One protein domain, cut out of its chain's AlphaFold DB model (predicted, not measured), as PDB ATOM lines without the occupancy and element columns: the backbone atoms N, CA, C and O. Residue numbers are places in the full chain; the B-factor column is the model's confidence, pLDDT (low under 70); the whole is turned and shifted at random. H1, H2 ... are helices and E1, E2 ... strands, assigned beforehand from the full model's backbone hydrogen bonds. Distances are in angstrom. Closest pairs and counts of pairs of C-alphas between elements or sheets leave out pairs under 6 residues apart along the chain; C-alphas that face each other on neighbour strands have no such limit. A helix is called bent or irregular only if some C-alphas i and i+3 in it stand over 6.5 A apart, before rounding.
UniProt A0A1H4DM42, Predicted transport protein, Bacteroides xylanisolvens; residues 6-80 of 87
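What this domain is: This is residues 6 to 80 of the 87 residues of the protein "Predicted transport protein" of Bacteroides xylanisolvens (UniProt A0A1H4DM42). A single, strongly twisted sheet of five strands makes a wall, its strands side by side in chain order, and a long loop, residues 38 to 64, swings out from it between E4 and E5. Residues 52 to 53 of this loop come back beside the edge strand E5 and pair with its residues 65 to 66, and one short helix, H1, follows E5 and only grazes the sheet. The printed part has 75 residues, with five named strands and then one named helix along the chain, and the sheet has the order E1, E2, E3, E4, E5, all antiparallel. The class is mostly strand, though under half of the residues, 35 of the 75, are in named elements. The whole is compact and rounded, with a radius of gyration of the C-alphas of 11.9 A and spans of 29 by 28 by 23 A.

How they stand to each other: The strands form a meander, each the antiparallel neighbour of the one before. E1, residues 6 to 9, is an edge strand and forms a hairpin with E2, residues 14 to 18, at 161 degrees between their directions. The C-alphas of Pro 9 and Ile 14 face each other at 4.4 A, and N 8 and O 15 are within hydrogen-bond range at 2.8 A. E2 forms the next hairpin with E3, residues 21 to 29, at 165 degrees. There the C-alphas of Ser 15 and Ala 25 face each other at 4.4 A, and N 16 and O 24 are 2.9 A apart, within hydrogen-bond range. E3 and E4, residues 32 to 37, are a hairpin at 162 degrees; the C-alphas of Cys 24 and Ile 37 face each other at 4.5 A, and N 27 and O 34 are within hydrogen-bond range at 2.8 A. E4 and E5, residues 65 to 69, are also a hairpin, at 159 degrees and with a long link; the C-alphas of Thr 36 and Glu 66 face each other at 4.4 A, and N 35 and O 67 are within hydrogen-bond range at 2.8 A. E5 is the other edge strand, and E1 and E2 are each apart from E4 and E5. From edge to edge the strands' lines turn by 69 degrees. H1, residues 75 to 80, is only just on the sheet, with 5 pairs of C-alphas within 10 A, and only grazes it with its residues 75 to 78. Each O i to N i+4 pair inside H1 is within hydrogen-bond range.

Where its parts are: E1 begins at C-alpha 6, (211.653, 102.763, 110.137), and is 10.0 A long from first to last C-alpha. E2 is 13.6 A long. E3, the longest strand with 9 residues, measures 24.6 A, from C-alpha 21 at (212.356, 112.321, 107.147) to C-alpha 29 at (213.425, 108.433, 131.399). E4 is 16.1 A long and E5 13.3 A. H1 is 8.8 A long, is not bent, and ends at C-alpha 80, (197.468, 113.147, 116.525).

The domain as a whole: The two C-alphas farthest apart, those of Lys 11 and Ser 47, are 32.7 A from each other. The centres of E4 and E3 are nearest to the mean of the C-alphas, at 4.7 A and 5.2 A, and that of E1 is farthest, at 14.1 A. The printed part has no cut. The link from E4 to E5, with 27 residues, is long, and the other four links are tight. The mean pLDDT of the printed part is 93.6, and residues 60 to 61, in the long link, are under 70 in this predicted model.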
ATOM      1  N   GLU A   6     210.409 103.345 109.670       94.38
ATOM      2  CA  GLU A   6     211.653 102.763 110.137       94.38
ATOM      3  C   GLU A   6     211.875 103.125 111.610       94.38
ATOM      4  O   GLU A   6     211.848 104.299 111.997       94.38
ATOM      5  N   VAL A   7     212.131 102.108 112.432       95.25
ATOM      6  CA  VAL A   7     212.456 102.253 113.853       95.25
ATOM      7  C   VAL A   7     213.962 102.078 114.025       95.25
ATOM      8  O   VAL A   7     214.496 101.004 113.755       95.25
ATOM      9  N   LYS A   8     214.660 103.119 114.491       94.06
ATOM     10  CA  LYS A   8     216.105 103.065 114.779       94.06
ATOM     11  C   LYS A   8     216.387 103.296 116.257       94.06
ATOM     12  O   LYS A   8     216.387 104.454 116.690       94.06
ATOM     13  N   PRO A   9     216.691 102.237 117.017       95.31
ATOM     14  CA  PRO A   9     217.281 102.376 118.339       95.31
ATOM     15  C   PRO A   9     218.641 103.082 118.242       95.31
ATOM     16  O   PRO A   9     219.459 102.769 117.381       95.31
ATOM     17  N   GLN A  10     218.869 104.051 119.117       93.94
ATOM     18  CA  GLN A  10     220.139 104.743 119.329       93.94
ATOM     19  C   GLN A  10     220.590 104.507 120.772       93.94
ATOM     20  O   GLN A  10     219.865 103.921 121.575       93.94
ATOM     21  N   LYS A  11     221.779 105.001 121.134       93.38
ATOM     22  CA  LYS A  11     222.311 104.840 122.497       93.38
ATOM     23  C   LYS A  11     221.373 105.394 123.583       93.38
ATOM     24  O   LYS A  11     221.274 104.795 124.645       93.38
ATOM     25  N   TRP A  12     220.713 106.526 123.324       92.25
ATOM     26  CA  TRP A  12     219.917 107.251 124.329       92.25
ATOM     27  C   TRP A  12     218.431 107.395 123.989       92.25
ATOM     28  O   TRP A  12     217.641 107.776 124.846       92.25
ATOM     29  N   TYR A  13     218.040 107.108 122.750       94.56
ATOM     30  CA  TYR A  13     216.684 107.334 122.259       94.56
ATOM     31  C   TYR A  13     216.336 106.358 121.139       94.56
ATOM     32  O   TYR A  13     217.206 105.693 120.583       94.56
ATOM     33  N   ILE A  14     215.062 106.286 120.777       95.31
ATOM     34  CA  ILE A  14     214.577 105.541 119.615       95.31
ATOM     35  C   ILE A  14     214.025 106.562 118.627       95.31
ATOM     36  O   ILE A  14     213.140 107.340 118.983       95.31
ATOM     37  N   SER A  15     214.547 106.588 117.400       94.19
ATOM     38  CA  SER A  15     214.039 107.476 116.350       94.19
ATOM     39  C   SER A  15     213.101 106.740 115.407       94.19
ATOM     40  O   SER A  15     213.435 105.646 114.948       94.19
ATOM     41  N   PHE A  16     211.995 107.385 115.060       94.38
ATOM     42  CA  PHE A  16     211.046 106.926 114.052       94.38
ATOM     43  C   PHE A  16     211.218 107.780 112.802       94.38
ATOM     44  O   PHE A  16     211.231 109.014 112.883       94.38
ATOM     45  N   LYS A  17     211.382 107.136 111.649       91.94
ATOM     46  CA  LYS A  17     211.617 107.811 110.368       91.94
ATOM     47  C   LYS A  17     210.710 107.248 109.286       91.94
ATOM     48  O   LYS A  17     210.315 106.090 109.341       91.94
ATOM     49  N   LYS A  18     210.418 108.057 108.276       91.19
ATOM     50  CA  LYS A  18     209.785 107.614 107.031       91.19
ATOM     51  C   LYS A  18     210.641 108.106 105.875       91.19
ATOM     52  O   LYS A  18     210.835 109.314 105.720       91.19
ATOM     53  N   ALA A  19     211.172 107.167 105.094       87.69
ATOM     54  CA  ALA A  19     212.203 107.441 104.097       87.69
ATOM     55  C   ALA A  19     213.336 108.305 104.702       87.69
ATOM     56  O   ALA A  19     213.967 107.905 105.677       87.69
ATOM     57  N   ASN A  20     213.549 109.513 104.178       84.44
ATOM     58  CA  ASN A  20     214.608 110.422 104.625       84.44
ATOM     59  C   ASN A  20     214.151 111.447 105.682       84.44
ATOM     60  O   ASN A  20     214.936 112.315 106.063       84.44
ATOM     61  N   SER A  21     212.903 111.375 106.165       88.19
ATOM     62  CA  SER A  21     212.356 112.321 107.147       88.19
ATOM     63  C   SER A  21     212.250 111.694 108.534       88.19
ATOM     64  O   SER A  21     211.706 110.602 108.697       88.19
ATOM     65  N   HIS A  22     212.723 112.407 109.556       91.69
ATOM     66  CA  HIS A  22     212.435 112.062 110.949       91.69
ATOM     67  C   HIS A  22     210.976 112.407 111.276       91.69
ATOM     68  O   HIS A  22     210.470 113.425 110.810       91.69
ATOM     69  N   ILE A  23     210.316 111.565 112.071       95.00
ATOM     70  CA  ILE A  23     208.946 111.782 112.561       95.00
ATOM     71  C   ILE A  23     209.010 112.226 114.021       95.00
ATOM     72  O   ILE A  23     208.525 113.292 114.386       95.00
ATOM     73  N   CYS A  24     209.636 111.408 114.864       95.50
ATOM     74  CA  CYS A  24     209.779 111.684 116.286       95.50
ATOM     75  C   CYS A  24     210.945 110.901 116.901       95.50
ATOM     76  O   CYS A  24     211.496 109.976 116.291       95.50
ATOM     77  N   ALA A  25     211.313 111.282 118.120       95.25
ATOM     78  CA  ALA A  25     212.275 110.578 118.954       95.25
ATOM     79  C   ALA A  25     211.685 110.322 120.345       95.25
ATOM     80  O   ALA A  25     211.065 111.212 120.929       95.25
ATOM     81  N   LEU A  26     211.890 109.112 120.867       95.56
ATOM     82  CA  LEU A  26     211.504 108.720 122.222       95.56
ATOM     83  C   LEU A  26     212.748 108.492 123.075       95.56
ATOM     84  O   LEU A  26     213.561 107.620 122.774       95.56
ATOM     85  N   GLU A  27     212.859 109.234 124.167       95.44
ATOM     86  CA  GLU A  27     213.848 109.018 125.219       95.44
ATOM     87  C   GLU A  27     213.162 108.389 126.432       95.44
ATOM     88  O   GLU A  27     212.215 108.950 126.996       95.44
ATOM     89  N   ILE A  28     213.644 107.221 126.855       94.56
ATOM     90  CA  ILE A  28     213.155 106.563 128.069       94.56
ATOM     91  C   ILE A  28     213.801 107.252 129.271       94.56
ATOM     92  O   ILE A  28     215.024 107.290 129.396       94.56
ATOM     93  N   GLN A  29     212.980 107.792 130.167       94.88
ATOM     94  CA  GLN A  29     213.425 108.433 131.399       94.88
ATOM     95  C   GLN A  29     212.962 107.637 132.620       94.88
ATOM     96  O   GLN A  29     212.013 106.860 132.560       94.88
ATOM     97  N   LYS A  30     213.589 107.889 133.778       95.31
ATOM     98  CA  LYS A  30     213.222 107.250 135.056       95.31
ATOM     99  C   LYS A  30     211.720 107.349 135.370       95.31
ATOM    100  O   LYS A  30     211.152 106.414 135.914       95.31
ATOM    101  N   ASN A  31     211.095 108.478 135.027       94.12
ATOM    102  CA  ASN A  31     209.710 108.799 135.380       94.12
ATOM    103  C   ASN A  31     208.857 109.105 134.136       94.12
ATOM    104  O   ASN A  31     208.164 110.125 134.114       94.12
ATOM    105  N   GLY A  32     208.966 108.289 133.087       96.00
ATOM    106  CA  GLY A  32     208.145 108.400 131.879       96.00
ATOM    107  C   GLY A  32     208.962 108.448 130.594       96.00
ATOM    108  O   GLY A  32     210.148 108.129 130.574       96.00
ATOM    109  N   ILE A  33     208.315 108.861 129.510       96.75
ATOM    110  CA  ILE A  33     208.923 108.948 128.182       96.75
ATOM    111  C   ILE A  33     208.958 110.409 127.763       96.75
ATOM    112  O   ILE A  33     207.949 111.106 127.848       96.75
ATOM    113  N   LYS A  34     210.110 110.878 127.299       96.00
ATOM    114  CA  LYS A  34     210.230 112.191 126.671       96.00
ATOM    115  C   LYS A  34     210.120 112.006 125.162       96.00
ATOM    116  O   LYS A  34     210.885 111.244 124.573       96.00
ATOM    117  N   LEU A  35     209.137 112.656 124.560       96.56
ATOM    118  CA  LEU A  35     208.840 112.595 123.135       96.56
ATOM    119  C   LEU A  35     209.226 113.930 122.501       96.56
ATOM    120  O   LEU A  35     208.717 114.967 122.910       96.56
ATOM    121  N   THR A  36     210.094 113.887 121.494       96.56
ATOM    122  CA  THR A  36     210.366 115.017 120.593       96.56
ATOM    123  C   THR A  36     209.646 114.781 119.269       96.56
ATOM    124  O   THR A  36     209.791 113.706 118.681       96.56
ATOM    125  N   ILE A  37     208.880 115.760 118.791       96.31
ATOM    126  CA  ILE A  37     208.120 115.697 117.536       96.31
ATOM    127  C   ILE A  37     208.840 116.541 116.485       96.31
ATOM    128  O   ILE A  37     209.135 117.711 116.714       96.31
ATOM    129  N   ASN A  38     209.122 115.952 115.320       94.50
ATOM    130  CA  ASN A  38     209.864 116.613 114.251       94.50
ATOM    131  C   ASN A  38     208.976 117.533 113.401       94.50
ATOM    132  O   ASN A  38     208.695 117.249 112.236       94.50
ATOM    133  N   VAL A  39     208.530 118.629 114.010       94.69
ATOM    134  CA  VAL A  39     207.789 119.718 113.366       94.69
ATOM    135  C   VAL A  39     208.479 121.033 113.720       94.69
ATOM    136  O   VAL A  39     208.918 121.211 114.855       94.69
ATOM    137  N   ALA A  40     208.603 121.930 112.743       93.81
ATOM    138  CA  ALA A  40     209.204 123.244 112.950       93.81
ATOM    139  C   ALA A  40     208.279 124.146 113.775       93.81
ATOM    140  O   ALA A  40     207.051 124.079 113.647       93.81
ATOM    141  N   LYS A  41     208.859 125.039 114.573       94.94
ATOM    142  CA  LYS A  41     208.129 126.003 115.395       94.94
ATOM    143  C   LYS A  41     207.081 126.754 114.571       94.94
ATOM    144  O   LYS A  41     207.335 127.186 113.447       94.94
ATOM    145  N   GLY A  42     205.895 126.899 115.149       95.38
ATOM    146  CA  GLY A  42     204.739 127.547 114.531       95.38
ATOM    147  C   GLY A  42     203.936 126.662 113.576       95.38
ATOM    148  O   GLY A  42     202.966 127.155 113.019       95.38
ATOM    149  N   HIS A  43     204.312 125.390 113.389       96.31
ATOM    150  CA  HIS A  43     203.639 124.480 112.450       96.31
ATOM    151  C   HIS A  43     202.989 123.262 113.121       96.31
ATOM    152  O   HIS A  43     202.437 122.414 112.423       96.31
ATOM    153  N   LEU A  44     203.082 123.137 114.450       97.50
ATOM    154  CA  LEU A  44     202.378 122.095 115.195       97.50
ATOM    155  C   LEU A  44     201.058 122.648 115.737       97.50
ATOM    156  O   LEU A  44     201.052 123.566 116.559       97.50
ATOM    157  N   GLU A  45     199.952 122.034 115.332       97.88
ATOM    158  CA  GLU A  45     198.616 122.350 115.830       97.88
ATOM    159  C   GLU A  45     198.369 121.620 117.160       97.88
ATOM    160  O   GLU A  45     197.889 120.481 117.188       97.88
ATOM    161  N   ASP A  46     198.722 122.277 118.269       97.94
ATOM    162  CA  ASP A  46     198.602 121.772 119.646       97.94
ATOM    163  C   ASP A  46     197.569 122.572 120.463       97.94
ATOM    164  O   ASP A  46     197.886 123.344 121.368       97.94
ATOM    165  N   SER A  47     196.287 122.371 120.149       97.56
ATOM    166  CA  SER A  47     195.150 122.974 120.865       97.56
ATOM    167  C   SER A  47     195.099 122.715 122.380       97.56
ATOM    168  O   SER A  47     194.438 123.469 123.096       97.56
ATOM    169  N   LYS A  48     195.757 121.664 122.889       97.25
ATOM    170  CA  LYS A  48     195.824 121.352 124.326       97.25
ATOM    171  C   LYS A  48     197.082 121.899 124.998       97.25
ATOM    172  O   LYS A  48     197.174 121.777 126.217       97.25
ATOM    173  N   GLN A  49     197.998 122.493 124.230       97.00
ATOM    174  CA  GLN A  49     199.249 123.075 124.717       97.00
ATOM    175  C   GLN A  49     200.041 122.077 125.582       97.00
ATOM    176  O   GLN A  49     200.531 122.414 126.659       97.00
ATOM    177  N   LEU A  50     200.103 120.813 125.144       97.75
ATOM    178  CA  LEU A  50     200.843 119.761 125.853       97.75
ATOM    179  C   LEU A  50     202.345 119.813 125.575       97.75
ATOM    180  O   LEU A  50     203.130 119.225 126.324       97.75
ATOM    181  N   THR A  51     202.735 120.457 124.479       97.75
ATOM    182  CA  THR A  51     204.117 120.533 124.026       97.75
ATOM    183  C   THR A  51     204.818 121.793 124.514       97.75
ATOM    184  O   THR A  51     204.219 122.840 124.760       97.75
ATOM    185  N   ARG A  52     206.133 121.680 124.648       96.44
ATOM    186  CA  ARG A  52     207.061 122.758 124.955       96.44
ATOM    187  C   ARG A  52     207.909 123.046 123.723       96.44
ATOM    188  O   ARG A  52     208.439 122.121 123.114       96.44
ATOM    189  N   ASP A  53     208.099 124.329 123.434       95.69
ATOM    190  CA  ASP A  53     209.080 124.805 122.455       95.69
ATOM    191  C   ASP A  53     210.516 124.518 122.932       95.69
ATOM    192  O   ASP A  53     210.932 124.951 124.016       95.69
ATOM    193  N   ILE A  54     211.263 123.785 122.109       95.56
ATOM    194  CA  ILE A  54     212.679 123.447 122.292       95.56
ATOM    195  C   ILE A  54     213.547 123.884 121.098       95.56
ATOM    196  O   ILE A  54     214.701 123.468 121.011       95.56
ATOM    197  N   SER A  55     213.047 124.771 120.227       93.69
ATOM    198  CA  SER A  55     213.769 125.289 119.044       93.69
ATOM    199  C   SER A  55     215.118 125.949 119.361       93.69
ATOM    200  O   SER A  55     216.005 126.020 118.515       93.69
ATOM    201  N   THR A  56     215.302 126.423 120.596       92.00
ATOM    202  CA  THR A  56     216.548 127.049 121.070       92.00
ATOM    203  C   THR A  56     217.314 126.187 122.078       92.00
ATOM    204  O   THR A  56     218.248 126.670 122.719       92.00
ATOM    205  N   VAL A  57     216.897 124.936 122.288       88.75
ATOM    206  CA  VAL A  57     217.468 124.012 123.277       88.75
ATOM    207  C   VAL A  57     218.112 122.844 122.537       88.75
ATOM    208  O   VAL A  57     217.526 122.310 121.604       88.75
ATOM    209  N   GLY A  58     219.307 122.412 122.947       78.81
ATOM    210  CA  GLY A  58     219.932 121.224 122.361       78.81
ATOM    211  C   GLY A  58     219.083 119.969 122.598       78.81
ATOM    212  O   GLY A  58     218.735 119.670 123.739       78.81
ATOM    213  N   HIS A  59     218.760 119.234 121.533       75.75
ATOM    214  CA  HIS A  59     217.911 118.042 121.585       75.75
ATOM    215  C   HIS A  59     218.317 117.002 120.527       75.75
ATOM    216  O   HIS A  59     219.081 117.285 119.604       75.75
ATOM    217  N   PHE A  60     217.818 115.771 120.673       67.75
ATOM    218  CA  PHE A  60     218.056 114.696 119.711       67.75
ATOM    219  C   PHE A  60     216.999 114.734 118.599       67.75
ATOM    220  O   PHE A  60     215.863 114.305 118.789       67.75
ATOM    221  N   GLY A  61     217.379 115.224 117.419       66.62
ATOM    222  CA  GLY A  61     216.491 115.349 116.261       66.62
ATOM    223  C   GLY A  61     216.506 116.761 115.683       66.62
ATOM    224  O   GLY A  61     217.370 117.553 116.030       66.62
ATOM    225  N   ASN A  62     215.553 117.042 114.796       76.38
ATOM    226  CA  ASN A  62     215.394 118.344 114.137       76.38
ATOM    227  C   ASN A  62     214.053 119.009 114.519       76.38
ATOM    228  O   ASN A  62     213.515 119.791 113.740       76.38
ATOM    229  N   GLY A  63     213.462 118.592 115.642       84.88
ATOM    230  CA  GLY A  63     212.081 118.899 116.001       84.88
ATOM    231  C   GLY A  63     211.979 119.929 117.108       84.88
ATOM    232  O   GLY A  63     212.602 119.766 118.151       84.88
ATOM    233  N   ASP A  64     211.119 120.927 116.928       95.19
ATOM    234  CA  ASP A  64     211.039 122.069 117.843       95.19
ATOM    235  C   ASP A  64     210.062 121.860 119.011       95.19
ATOM    236  O   ASP A  64     209.888 122.761 119.830       95.19
ATOM    237  N   TYR A  65     209.435 120.682 119.117       97.06
ATOM    238  CA  TYR A  65     208.407 120.394 120.119       97.06
ATOM    239  C   TYR A  65     208.726 119.155 120.951       97.06
ATOM    240  O   TYR A  65     208.978 118.073 120.417       97.06
ATOM    241  N   GLU A  66     208.629 119.298 122.272       96.56
ATOM    242  CA  GLU A  66     208.836 118.228 123.249       96.56
ATOM    243  C   GLU A  66     207.639 118.085 124.192       96.56
ATOM    244  O   GLU A  66     207.035 119.076 124.593       96.56
ATOM    245  N   LEU A  67     207.330 116.862 124.621       97.00
ATOM    246  CA  LEU A  67     206.467 116.619 125.775       97.00
ATOM    247  C   LEU A  67     206.926 115.409 126.586       97.00
ATOM    248  O   LEU A  67     207.588 114.499 126.082       97.00
ATOM    249  N   LYS A  68     206.516 115.375 127.854       97.00
ATOM    250  CA  LYS A  68     206.723 114.232 128.741       97.00
ATOM    251  C   LYS A  68     205.430 113.438 128.901       97.00
ATOM    252  O   LYS A  68     204.400 113.987 129.274       97.00
ATOM    253  N   ILE A  69     205.516 112.133 128.672       97.50
ATOM    254  CA  ILE A  69     204.425 111.167 128.786       97.50
ATOM    255  C   ILE A  69     204.632 110.370 130.077       97.50
ATOM    256  O   ILE A  69     205.572 109.579 130.182       97.50
ATOM    257  N   SER A  70     203.778 110.603 131.072       96.62
ATOM    258  CA  SER A  70     203.775 109.885 132.359       96.62
ATOM    259  C   SER A  70     202.633 108.879 132.497       96.62
ATOM    260  O   SER A  70     202.702 107.998 133.347       96.62
ATOM    261  N   ASP A  71     201.592 109.017 131.678       96.31
ATOM    262  CA  ASP A  71     200.385 108.198 131.684       96.31
ATOM    263  C   ASP A  71     199.731 108.205 130.289       96.31
ATOM    264  O   ASP A  71     200.255 108.785 129.335       96.31
ATOM    265  N   THR A  72     198.588 107.535 130.158       97.12
ATOM    266  CA  THR A  72     197.865 107.369 128.890       97.12
ATOM    267  C   THR A  72     196.703 108.346 128.699       97.12
ATOM    268  O   THR A  72     195.994 108.239 127.697       97.12
ATOM    269  N   LYS A  73     196.507 109.331 129.593       97.44
ATOM    270  CA  LYS A  73     195.354 110.254 129.581       97.44
ATOM    271  C   LYS A  73     195.163 110.969 128.241       97.44
ATOM    272  O   LYS A  73     194.034 111.225 127.837       97.44
ATOM    273  N   TYR A  74     196.262 111.297 127.563       97.25
ATOM    274  CA  TYR A  74     196.259 112.013 126.285       97.25
ATOM    275  C   TYR A  74     196.788 111.178 125.117       97.25
ATOM    276  O   TYR A  74     197.136 111.752 124.092       97.25
ATOM    277  N   LEU A  75     196.853 109.847 125.236       97.25
ATOM    278  CA  LEU A  75     197.522 108.989 124.250       97.25
ATOM    279  C   LEU A  75     197.064 109.255 122.805       97.25
ATOM    280  O   LEU A  75     197.896 109.499 121.935       97.25
ATOM    281  N   GLU A  76     195.755 109.277 122.549       98.00
ATOM    282  CA  GLU A  76     195.211 109.521 121.203       98.00
ATOM    283  C   GLU A  76     195.558 110.911 120.664       98.00
ATOM    284  O   GLU A  76     195.884 111.069 119.486       98.00
ATOM    285  N   TYR A  77     195.528 111.916 121.539       98.31
ATOM    286  CA  TYR A  77     195.874 113.286 121.185       98.31
ATOM    287  C   TYR A  77     197.372 113.431 120.899       98.31
ATOM    288  O   TYR A  77     197.769 114.024 119.907       98.31
ATOM    289  N   ILE A  78     198.227 112.812 121.709       98.31
ATOM    290  CA  ILE A  78     199.672 112.786 121.462       98.31
ATOM    291  C   ILE A  78     199.963 112.116 120.112       98.31
ATOM    292  O   ILE A  78     200.776 112.611 119.331       98.31
ATOM    293  N   MET A  79     199.250 111.036 119.786       97.31
ATOM    294  CA  MET A  79     199.361 110.403 118.472       97.31
ATOM    295  C   MET A  79     198.880 111.311 117.335       97.31
ATOM    296  O   MET A  79     199.448 111.241 116.244       97.31
ATOM    297  N   SER A  80     197.875 112.171 117.545       98.00
ATOM    298  CA  SER A  80     197.468 113.147 116.525       98.00
ATOM    299  C   SER A  80     198.536 114.217 116.287       98.00
ATOM    300  O   SER A  80     198.746 114.587 115.134       98.00
TER     301      SER A  80